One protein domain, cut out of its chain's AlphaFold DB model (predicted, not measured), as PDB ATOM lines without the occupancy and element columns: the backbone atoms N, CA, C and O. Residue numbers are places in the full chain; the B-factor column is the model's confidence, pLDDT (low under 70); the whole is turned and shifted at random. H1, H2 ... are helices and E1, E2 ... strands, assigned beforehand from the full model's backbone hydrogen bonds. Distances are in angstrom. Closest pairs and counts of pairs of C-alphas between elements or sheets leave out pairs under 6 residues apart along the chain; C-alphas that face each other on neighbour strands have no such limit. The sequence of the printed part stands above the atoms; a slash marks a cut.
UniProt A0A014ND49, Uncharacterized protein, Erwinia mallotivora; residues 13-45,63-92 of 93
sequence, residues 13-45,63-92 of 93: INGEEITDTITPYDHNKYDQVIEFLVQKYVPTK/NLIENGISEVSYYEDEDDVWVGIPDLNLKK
ATOM      1  N   ILE A  13      43.365 -34.013   7.219       92.25
ATOM      2  CA  ILE A  13      44.412 -35.030   7.226       92.25
ATOM      3  C   ILE A  13      43.913 -36.281   7.937       92.25
ATOM      4  O   ILE A  13      43.466 -36.220   9.076       92.25
ATOM      5  N   ASN A  14      43.961 -37.429   7.259       87.75
ATOM      6  CA  ASN A  14      43.483 -38.711   7.798       87.75
ATOM      7  C   ASN A  14      42.037 -38.666   8.351       87.75
ATOM      8  O   ASN A  14      41.700 -39.417   9.263       87.75
ATOM      9  N   GLY A  15      41.184 -37.796   7.794       87.44
ATOM     10  CA  GLY A  15      39.795 -37.596   8.227       87.44
ATOM     11  C   GLY A  15      39.606 -36.590   9.368       87.44
ATOM     12  O   GLY A  15      38.473 -36.376   9.795       87.44
ATOM     13  N   GLU A  16      40.680 -35.967   9.854       90.06
ATOM     14  CA  GLU A  16      40.623 -34.893  10.844       90.06
ATOM     15  C   GLU A  16      40.799 -33.530  10.181       90.06
ATOM     16  O   GLU A  16      41.733 -33.301   9.412       90.06
ATOM     17  N   GLU A  17      39.913 -32.599  10.516       94.31
ATOM     18  CA  GLU A  17      39.994 -31.221  10.056       94.31
ATOM     19  C   GLU A  17      40.977 -30.422  10.920       94.31
ATOM     20  O   GLU A  17      40.803 -30.286  12.132       94.31
ATOM     21  N   ILE A  18      41.994 -29.849  10.285       94.50
ATOM     22  CA  ILE A  18      43.000 -29.005  10.921       94.50
ATOM     23  C   ILE A  18      42.885 -27.586  10.378       94.50
ATOM     24  O   ILE A  18      42.769 -27.358   9.174       94.50
ATOM     25  N   THR A  19      42.966 -26.617  11.288       93.31
ATOM     26  CA  THR A  19      43.135 -25.202  10.953       93.31
ATOM     27  C   THR A  19      44.524 -24.754  11.387       93.31
ATOM     28  O   THR A  19      44.913 -24.967  12.532       93.31
ATOM     29  N   ASP A  20      45.271 -24.133  10.480       92.56
ATOM     30  CA  ASP A  20      46.625 -23.641  10.734       92.56
ATOM     31  C   ASP A  20      46.768 -22.198  10.230       92.56
ATOM     32  O   ASP A  20      45.890 -21.658   9.553       92.56
ATOM     33  N   THR A  21      47.855 -21.533  10.601       91.19
ATOM     34  CA  THR A  21      48.127 -20.157  10.181       91.19
ATOM     35  C   THR A  21      49.553 -20.038   9.675       91.19
ATOM     36  O   THR A  21      50.501 -20.253  10.427       91.19
ATOM     37  N   ILE A  22      49.708 -19.634   8.416       89.56
ATOM     38  CA  ILE A  22      51.013 -19.472   7.775       89.56
ATOM     39  C   ILE A  22      51.347 -17.990   7.609       89.56
ATOM     40  O   ILE A  22      50.469 -17.155   7.382       89.56
ATOM     41  N   THR A  23      52.626 -17.649   7.735       85.62
ATOM     42  CA  THR A  23      53.119 -16.306   7.407       85.62
ATOM     43  C   THR A  23      53.606 -16.340   5.966       85.62
ATOM     44  O   THR A  23      54.590 -17.034   5.706       85.62
ATOM     45  N   PRO A  24      52.941 -15.644   5.032       78.31
ATOM     46  CA  PRO A  24      53.384 -15.654   3.657       78.31
ATOM     47  C   PRO A  24      54.714 -14.918   3.484       78.31
ATOM     48  O   PRO A  24      54.973 -13.929   4.166       78.31
ATOM     49  N   TYR A  25      55.533 -15.393   2.551       79.38
ATOM     50  CA  TYR A  25      56.760 -14.746   2.083       79.38
ATOM     51  C   TYR A  25      56.599 -14.088   0.704       79.38
ATOM     52  O   TYR A  25      57.498 -13.366   0.281       79.38
ATOM     53  N   ASP A  26      55.469 -14.304   0.019       76.81
ATOM     54  CA  ASP A  26      55.143 -13.690  -1.277       76.81
ATOM     55  C   ASP A  26      53.619 -13.456  -1.431       76.81
ATOM     56  O   ASP A  26      52.832 -13.771  -0.535       76.81
ATOM     57  N   HIS A  27      53.172 -12.912  -2.562       75.50
ATOM     58  CA  HIS A  27      51.763 -12.636  -2.858       75.50
ATOM     59  C   HIS A  27      50.965 -13.883  -3.276       75.50
ATOM     60  O   HIS A  27      49.739 -13.893  -3.167       75.50
ATOM     61  N   ASN A  28      51.623 -14.955  -3.736       83.31
ATOM     62  CA  ASN A  28      50.924 -16.161  -4.181       83.31
ATOM     63  C   ASN A  28      50.558 -17.071  -2.998       83.31
ATOM     64  O   ASN A  28      51.319 -17.962  -2.623       83.31
ATOM     65  N   LYS A  29      49.395 -16.829  -2.385       83.31
ATOM     66  CA  LYS A  29      48.904 -17.599  -1.227       83.31
ATOM     67  C   LYS A  29      48.756 -19.086  -1.538       83.31
ATOM     68  O   LYS A  29      49.112 -19.921  -0.715       83.31
ATOM     69  N   TYR A  30      48.254 -19.404  -2.728       85.44
ATOM     70  CA  TYR A  30      47.985 -20.768  -3.167       85.44
ATOM     71  C   TYR A  30      49.257 -21.633  -3.159       85.44
ATOM     72  O   TYR A  30      49.271 -22.686  -2.518       85.44
ATOM     73  N   ASP A  31      50.338 -21.162  -3.790       84.56
ATOM     74  CA  ASP A  31      51.590 -21.929  -3.858       84.56
ATOM     75  C   ASP A  31      52.200 -22.105  -2.463       84.56
ATOM     76  O   ASP A  31      52.705 -23.174  -2.128       84.56
ATOM     77  N   GLN A  32      52.072 -21.090  -1.610       85.88
ATOM     78  CA  GLN A  32      52.598 -21.115  -0.245       85.88
ATOM     79  C   GLN A  32      51.849 -22.086   0.668       85.88
ATOM     80  O   GLN A  32      52.471 -22.771   1.479       85.88
ATOM     81  N   VAL A  33      50.521 -22.179   0.534       88.69
ATOM     82  CA  VAL A  33      49.702 -23.162   1.261       88.69
ATOM     83  C   VAL A  33      50.133 -24.573   0.876       88.69
ATOM     84  O   VAL A  33      50.346 -25.419   1.746       88.69
ATOM     85  N   ILE A  34      50.293 -24.821  -0.425       88.50
ATOM     86  CA  ILE A  34      50.725 -26.118  -0.941       88.50
ATOM     87  C   ILE A  34      52.133 -26.445  -0.442       88.50
ATOM     88  O   ILE A  34      52.342 -27.518   0.121       88.50
ATOM     89  N   GLU A  35      53.088 -25.529  -0.598       86.62
ATOM     90  CA  GLU A  35      54.473 -25.747  -0.185       86.62
ATOM     91  C   GLU A  35      54.576 -26.028   1.320       86.62
ATOM     92  O   GLU A  35      55.263 -26.968   1.723       86.62
ATOM     93  N   PHE A  36      53.829 -25.290   2.147       88.44
ATOM     94  CA  PHE A  36      53.759 -25.527   3.586       88.44
ATOM     95  C   PHE A  36      53.274 -26.944   3.917       88.44
ATOM     96  O   PHE A  36      53.922 -27.662   4.683       88.44
ATOM     97  N   LEU A  37      52.159 -27.376   3.321       88.50
ATOM     98  CA  LEU A  37      51.604 -28.711   3.559       88.50
ATOM     99  C   LEU A  37      52.557 -29.810   3.087       88.50
ATOM    100  O   LEU A  37      52.722 -30.828   3.762       88.50
ATOM    101  N   VAL A  38      53.230 -29.588   1.960       87.56
ATOM    102  CA  VAL A  38      54.215 -30.521   1.423       87.56
ATOM    103  C   VAL A  38      55.397 -30.663   2.366       87.56
ATOM    104  O   VAL A  38      55.790 -31.780   2.681       87.56
ATOM    105  N   GLN A  39      55.969 -29.551   2.825       85.19
ATOM    106  CA  GLN A  39      57.105 -29.582   3.744       85.19
ATOM    107  C   GLN A  39      56.739 -30.238   5.082       85.19
ATOM    108  O   GLN A  39      57.573 -30.922   5.674       85.19
ATOM    109  N   LYS A  40      55.499 -30.049   5.546       87.38
ATOM    110  CA  LYS A  40      55.020 -30.570   6.830       87.38
ATOM    111  C   LYS A  40      54.701 -32.066   6.797       87.38
ATOM    112  O   LYS A  40      54.980 -32.756   7.775       87.38
ATOM    113  N   TYR A  41      54.125 -32.565   5.701       86.75
ATOM    114  CA  TYR A  41      53.542 -33.912   5.661       86.75
ATOM    115  C   TYR A  41      54.114 -34.840   4.591       86.75
ATOM    116  O   TYR A  41      53.948 -36.051   4.711       86.75
ATOM    117  N   VAL A  42      54.797 -34.324   3.566       82.38
ATOM    118  CA  VAL A  42      55.432 -35.171   2.553       82.38
ATOM    119  C   VAL A  42      56.884 -35.423   2.964       82.38
ATOM    120  O   VAL A  42      57.704 -34.499   2.931       82.38
ATOM    121  N   PRO A  43      57.254 -36.662   3.332       72.50
ATOM    122  CA  PRO A  43      58.622 -36.967   3.716       72.50
ATOM    123  C   PRO A  43      59.568 -36.695   2.545       72.50
ATOM    124  O   PRO A  43      59.376 -37.173   1.422       72.50
ATOM    125  N   THR A  44      60.624 -35.927   2.808       69.75
ATOM    126  CA  THR A  44      61.661 -35.689   1.803       69.75
ATOM    127  C   THR A  44      62.442 -36.984   1.610       69.75
ATOM    128  O   THR A  44      63.183 -37.405   2.497       69.75
ATOM    129  N   LYS A  45      62.292 -37.629   0.448       64.56
ATOM    130  CA  LYS A  45      63.180 -38.729   0.064       64.56
ATOM    131  C   LYS A  45      64.577 -38.159  -0.153       64.56
ATOM    132  O   LYS A  45      64.809 -37.430  -1.115       64.56
ATOM    133  N   ASN A  63      52.882 -35.789  -3.568       81.06
ATOM    134  CA  ASN A  63      51.428 -35.904  -3.662       81.06
ATOM    135  C   ASN A  63      50.818 -35.760  -2.269       81.06
ATOM    136  O   ASN A  63      51.004 -36.624  -1.416       81.06
ATOM    137  N   LEU A  64      50.102 -34.660  -2.033       84.56
ATOM    138  CA  LEU A  64      49.484 -34.379  -0.735       84.56
ATOM    139  C   LEU A  64      48.370 -35.385  -0.411       84.56
ATOM    140  O   LEU A  64      48.270 -35.838   0.728       84.56
ATOM    141  N   ILE A  65      47.611 -35.814  -1.423       84.50
ATOM    142  CA  ILE A  65      46.522 -36.790  -1.266       84.50
ATOM    143  C   ILE A  65      47.061 -38.164  -0.873       84.50
ATOM    144  O   ILE A  65      46.512 -38.812   0.013       84.50
ATOM    145  N   GLU A  66      48.171 -38.601  -1.473       84.94
ATOM    146  CA  GLU A  66      48.837 -39.855  -1.075       84.94
ATOM    147  C   GLU A  66      49.365 -39.816   0.364       84.94
ATOM    148  O   GLU A  66      49.530 -40.866   0.980       84.94
ATOM    149  N   ASN A  67      49.592 -38.620   0.914       83.75
ATOM    150  CA  ASN A  67      49.999 -38.413   2.304       83.75
ATOM    151  C   ASN A  67      48.804 -38.098   3.228       83.75
ATOM    152  O   ASN A  67      48.988 -37.591   4.331       83.75
ATOM    153  N   GLY A  68      47.581 -38.416   2.788       84.06
ATOM    154  CA  GLY A  68      46.368 -38.341   3.600       84.06
ATOM    155  C   GLY A  68      45.720 -36.959   3.668       84.06
ATOM    156  O   GLY A  68      44.766 -36.802   4.429       84.06
ATOM    157  N   ILE A  69      46.204 -35.977   2.897       89.38
ATOM    158  CA  ILE A  69      45.671 -34.610   2.902       89.38
ATOM    159  C   ILE A  69      44.610 -34.426   1.824       89.38
ATOM    160  O   ILE A  69      44.826 -34.743   0.657       89.38
ATOM    161  N   SER A  70      43.479 -33.846   2.201       88.31
ATOM    162  CA  SER A  70      42.361 -33.545   1.306       88.31
ATOM    163  C   SER A  70      41.660 -32.253   1.723       88.31
ATOM    164  O   SER A  70      41.983 -31.682   2.766       88.31
ATOM    165  N   GLU A  71      40.743 -31.762   0.884       89.75
ATOM    166  CA  GLU A  71      39.875 -30.610   1.189       89.75
ATOM    167  C   GLU A  71      40.637 -29.375   1.704       89.75
ATOM    168  O   GLU A  71      40.291 -28.755   2.712       89.75
ATOM    169  N   VAL A  72      41.722 -29.016   1.014       91.19
ATOM    170  CA  VAL A  72      42.556 -27.873   1.396       91.19
ATOM    171  C   VAL A  72      41.870 -26.574   0.990       91.19
ATOM    172  O   VAL A  72      41.443 -26.422  -0.148       91.19
ATOM    173  N   SER A  73      41.803 -25.613   1.901       93.00
ATOM    174  CA  SER A  73      41.277 -24.270   1.675       93.00
ATOM    175  C   SER A  73      42.143 -23.228   2.377       93.00
ATOM    176  O   SER A  73      42.695 -23.482   3.450       93.00
ATOM    177  N   TYR A  74      42.238 -22.034   1.806       91.69
ATOM    178  CA  TYR A  74      42.846 -20.877   2.459       91.69
ATOM    179  C   TYR A  74      41.846 -19.731   2.543       91.69
ATOM    180  O   TYR A  74      40.914 -19.640   1.747       91.69
ATOM    181  N   TYR A  75      42.015 -18.880   3.544       90.56
ATOM    182  CA  TYR A  75      41.130 -17.751   3.778       90.56
ATOM    183  C   TYR A  75      41.621 -16.516   3.019       90.56
ATOM    184  O   TYR A  75      42.787 -16.119   3.137       90.56
ATOM    185  N   GLU A  76      40.726 -15.926   2.230       87.44
ATOM    186  CA  GLU A  76      40.953 -14.703   1.472       87.44
ATOM    187  C   GLU A  76      40.322 -13.528   2.217       87.44
ATOM    188  O   GLU A  76      39.106 -13.346   2.205       87.44
ATOM    189  N   ASP A  77      41.159 -12.744   2.900       83.81
ATOM    190  CA  ASP A  77      40.691 -11.623   3.717       83.81
ATOM    191  C   ASP A  77      40.071 -10.484   2.887       83.81
ATOM    192  O   ASP A  77      39.348  -9.669   3.454       83.81
ATOM    193  N   GLU A  78      40.419 -10.347   1.599       84.12
ATOM    194  CA  GLU A  78      39.878  -9.276   0.742       84.12
ATOM    195  C   GLU A  78      38.394  -9.492   0.439       84.12
ATOM    196  O   GLU A  78      37.610  -8.544   0.471       84.12
ATOM    197  N   ASP A  79      38.019 -10.750   0.220       85.06
ATOM    198  CA  ASP A  79      36.671 -11.164  -0.158       85.06
ATOM    199  C   ASP A  79      35.877 -11.770   1.017       85.06
ATOM    200  O   ASP A  79      34.695 -12.068   0.865       85.06
ATOM    201  N   ASP A  80      36.503 -11.951   2.188       86.50
ATOM    202  CA  ASP A  80      35.937 -12.622   3.375       86.50
ATOM    203  C   ASP A  80      35.405 -14.040   3.067       86.50
ATOM    204  O   ASP A  80      34.332 -14.457   3.508       86.50
ATOM    205  N   VAL A  81      36.164 -14.808   2.273       91.06
ATOM    206  CA  VAL A  81      35.770 -16.153   1.817       91.06
ATOM    207  C   VAL A  81      36.863 -17.198   2.008       91.06
ATOM    208  O   VAL A  81      38.061 -16.918   1.996       91.06
ATOM    209  N   TRP A  82      36.434 -18.454   2.139       91.00
ATOM    210  CA  TRP A  82      37.315 -19.614   2.052       91.00
ATOM    211  C   TRP A  82      37.441 -20.064   0.601       91.00
ATOM    212  O   TRP A  82      36.453 -20.438  -0.033       91.00
ATOM    213  N   VAL A  83      38.668 -20.058   0.090       92.00
ATOM    214  CA  VAL A  83      38.994 -20.497  -1.265       92.00
ATOM    215  C   VAL A  83      39.533 -21.921  -1.203       92.00
ATOM    216  O   VAL A  83      40.599 -22.172  -0.640       92.00
ATOM    217  N   GLY A  84      38.778 -22.858  -1.779       90.56
ATOM    218  CA  GLY A  84      39.166 -24.262  -1.886       90.56
ATOM    219  C   GLY A  84      40.219 -24.487  -2.970       90.56
ATOM    220  O   GLY A  84      40.109 -23.972  -4.084       90.56
ATOM    221  N   ILE A  85      41.230 -25.291  -2.656       88.69
ATOM    222  CA  ILE A  85      42.251 -25.758  -3.590       88.69
ATOM    223  C   ILE A  85      41.756 -27.055  -4.247       88.69
ATOM    224  O   ILE A  85      41.516 -28.036  -3.545       88.69
ATOM    225  N   PRO A  86      41.636 -27.105  -5.587       86.12
ATOM    226  CA  PRO A  86      41.183 -28.306  -6.282       86.12
ATOM    227  C   PRO A  86      42.104 -29.512  -6.054       86.12
ATOM    228  O   PRO A  86      43.321 -29.402  -6.194       86.12
ATOM    229  N   ASP A  87      41.533 -30.700  -5.861       82.25
ATOM    230  CA  ASP A  87      42.285 -31.956  -5.685       82.25
ATOM    231  C   ASP A  87      43.297 -32.243  -6.802       82.25
ATOM    232  O   ASP A  87      44.347 -32.844  -6.571       82.25
ATOM    233  N   LEU A  88      43.005 -31.812  -8.036       77.44
ATOM    234  CA  LEU A  88      43.916 -31.968  -9.174       77.44
ATOM    235  C   LEU A  88      45.285 -31.332  -8.903       77.44
ATOM    236  O   LEU A  88      46.311 -31.846  -9.353       77.44
ATOM    237  N   ASN A  89      45.281 -30.228  -8.167       76.94
ATOM    238  CA  ASN A  89      46.469 -29.477  -7.816       76.94
ATOM    239  C   ASN A  89      47.232 -30.130  -6.662       76.94
ATOM    240  O   ASN A  89      48.457 -30.159  -6.685       76.94
ATOM    241  N   LEU A  90      46.522 -30.762  -5.723       77.62
ATOM    242  CA  LEU A  90      47.116 -31.516  -4.613       77.62
ATOM    243  C   LEU A  90      47.854 -32.789  -5.079       77.62
ATOM    244  O   LEU A  90      48.771 -33.258  -4.404       77.62
ATOM    245  N   LYS A  91      47.478 -33.336  -6.247       73.00
ATOM    246  CA  LYS A  91      48.131 -34.502  -6.879       73.00
ATOM    247  C   LYS A  91      49.387 -34.164  -7.688       73.00
ATOM    248  O   LYS A  91      50.124 -35.075  -8.061       73.00
ATOM    249  N   LYS A  92      49.586 -32.896  -8.055       65.12
ATOM    250  CA  LYS A  92      50.600 -32.452  -9.032       65.12
ATOM    251  C   LYS A  92      51.748 -31.662  -8.398       65.12
ATOM    252  O   LYS A  92      52.347 -30.832  -9.083       65.12
TER     253      LYS A  92
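Overview. This is residues 13 to 45 and 63 to 92 of the 93 residues of an uncharacterized protein of Erwinia mallotivora (UniProt A0A014ND49). What does this domain look like? One helix, H1, and a two-stranded hairpin, E2 and E3, stand side by side, with H1 along the E2 side of the hairpin, while a separate strand, E1, lies across from both, so that E1, H1 and E2 make a loose triangle. The short helix H2 follows the hairpin and lies by the beginning of E2. What are the counts and the size? The printed part has 63 residues, with two named helices and three named strands in the order E1, H1, E2, E3, H2; the sheet's order is E2 - E3, antiparallel, and the class is mixed, helices and strands. The whole is compact, with a radius of gyration of the C-alphas of 11.7 A and spans of 36 by 25 by 20 A.

Along the chain. Which elements come before the cut? Strand E1 is residues 16 to 22, 18.8 A from first to last C-alpha, and C-alpha 16 is at (40.623, -34.893, 10.844). Helix H1 is residues 29 to 41, 18.3 A long, with C-alpha 29 at (48.904, -17.599, -1.227). Which come after it? Strand E2 is residues 69 to 76, 20.5 A long, and strand E3 is residues 81 to 84. Helix H2 is residues 87 to 90, with C-alpha 90 at (47.116, -31.516, -4.613).

Arrangement. How does E1 stand to its surroundings? E1 pairs with no named strand. E1 and E2 are near each other, with 14 pairs of C-alphas within 10 A, and the closest C-alphas of E1 and H1 are those of Ile 22 and Val 33, 7.6 A apart. What joins the two strands of the sheet? E2 and E3 form a hairpin at 149 degrees, with N 74 and O 83 at 2.9 A and N 83 and O 74 at 2.8 A, within hydrogen-bond range. Where are the helices? The closest C-alphas of H1 and E2 are those of Val 33 and Tyr 74, 7.3 A apart; H1 and E3 are apart. H1 and H2 are close but not clearly touching, with the C-alphas of Ile 34 and Leu 90 closest at 7.5 A, and Ser 70 of E2 and Asp 87 of H2 have the closest C-alphas of that pair, at 7.2 A. In H1 every O i to N i+4 pair is within hydrogen-bond range, and H2 is too short for such a pair.

Size, cuts and confidence. How far does it reach? The two C-alphas farthest apart are those of Lys 45 and Asp 79, at 38.2 A. Where is the chain cut? Residues 46 to 62 are not printed, and C-alphas 45 and 63 are 12.6 A apart across the cut. Are there long links or weak places? Of the links that are printed whole, E2 to E3 and E3 to H2 are tight and E1 to H1 is short. Residues 44 to 45 and 92 have pLDDT under 70, and the mean of the printed part is 85.1.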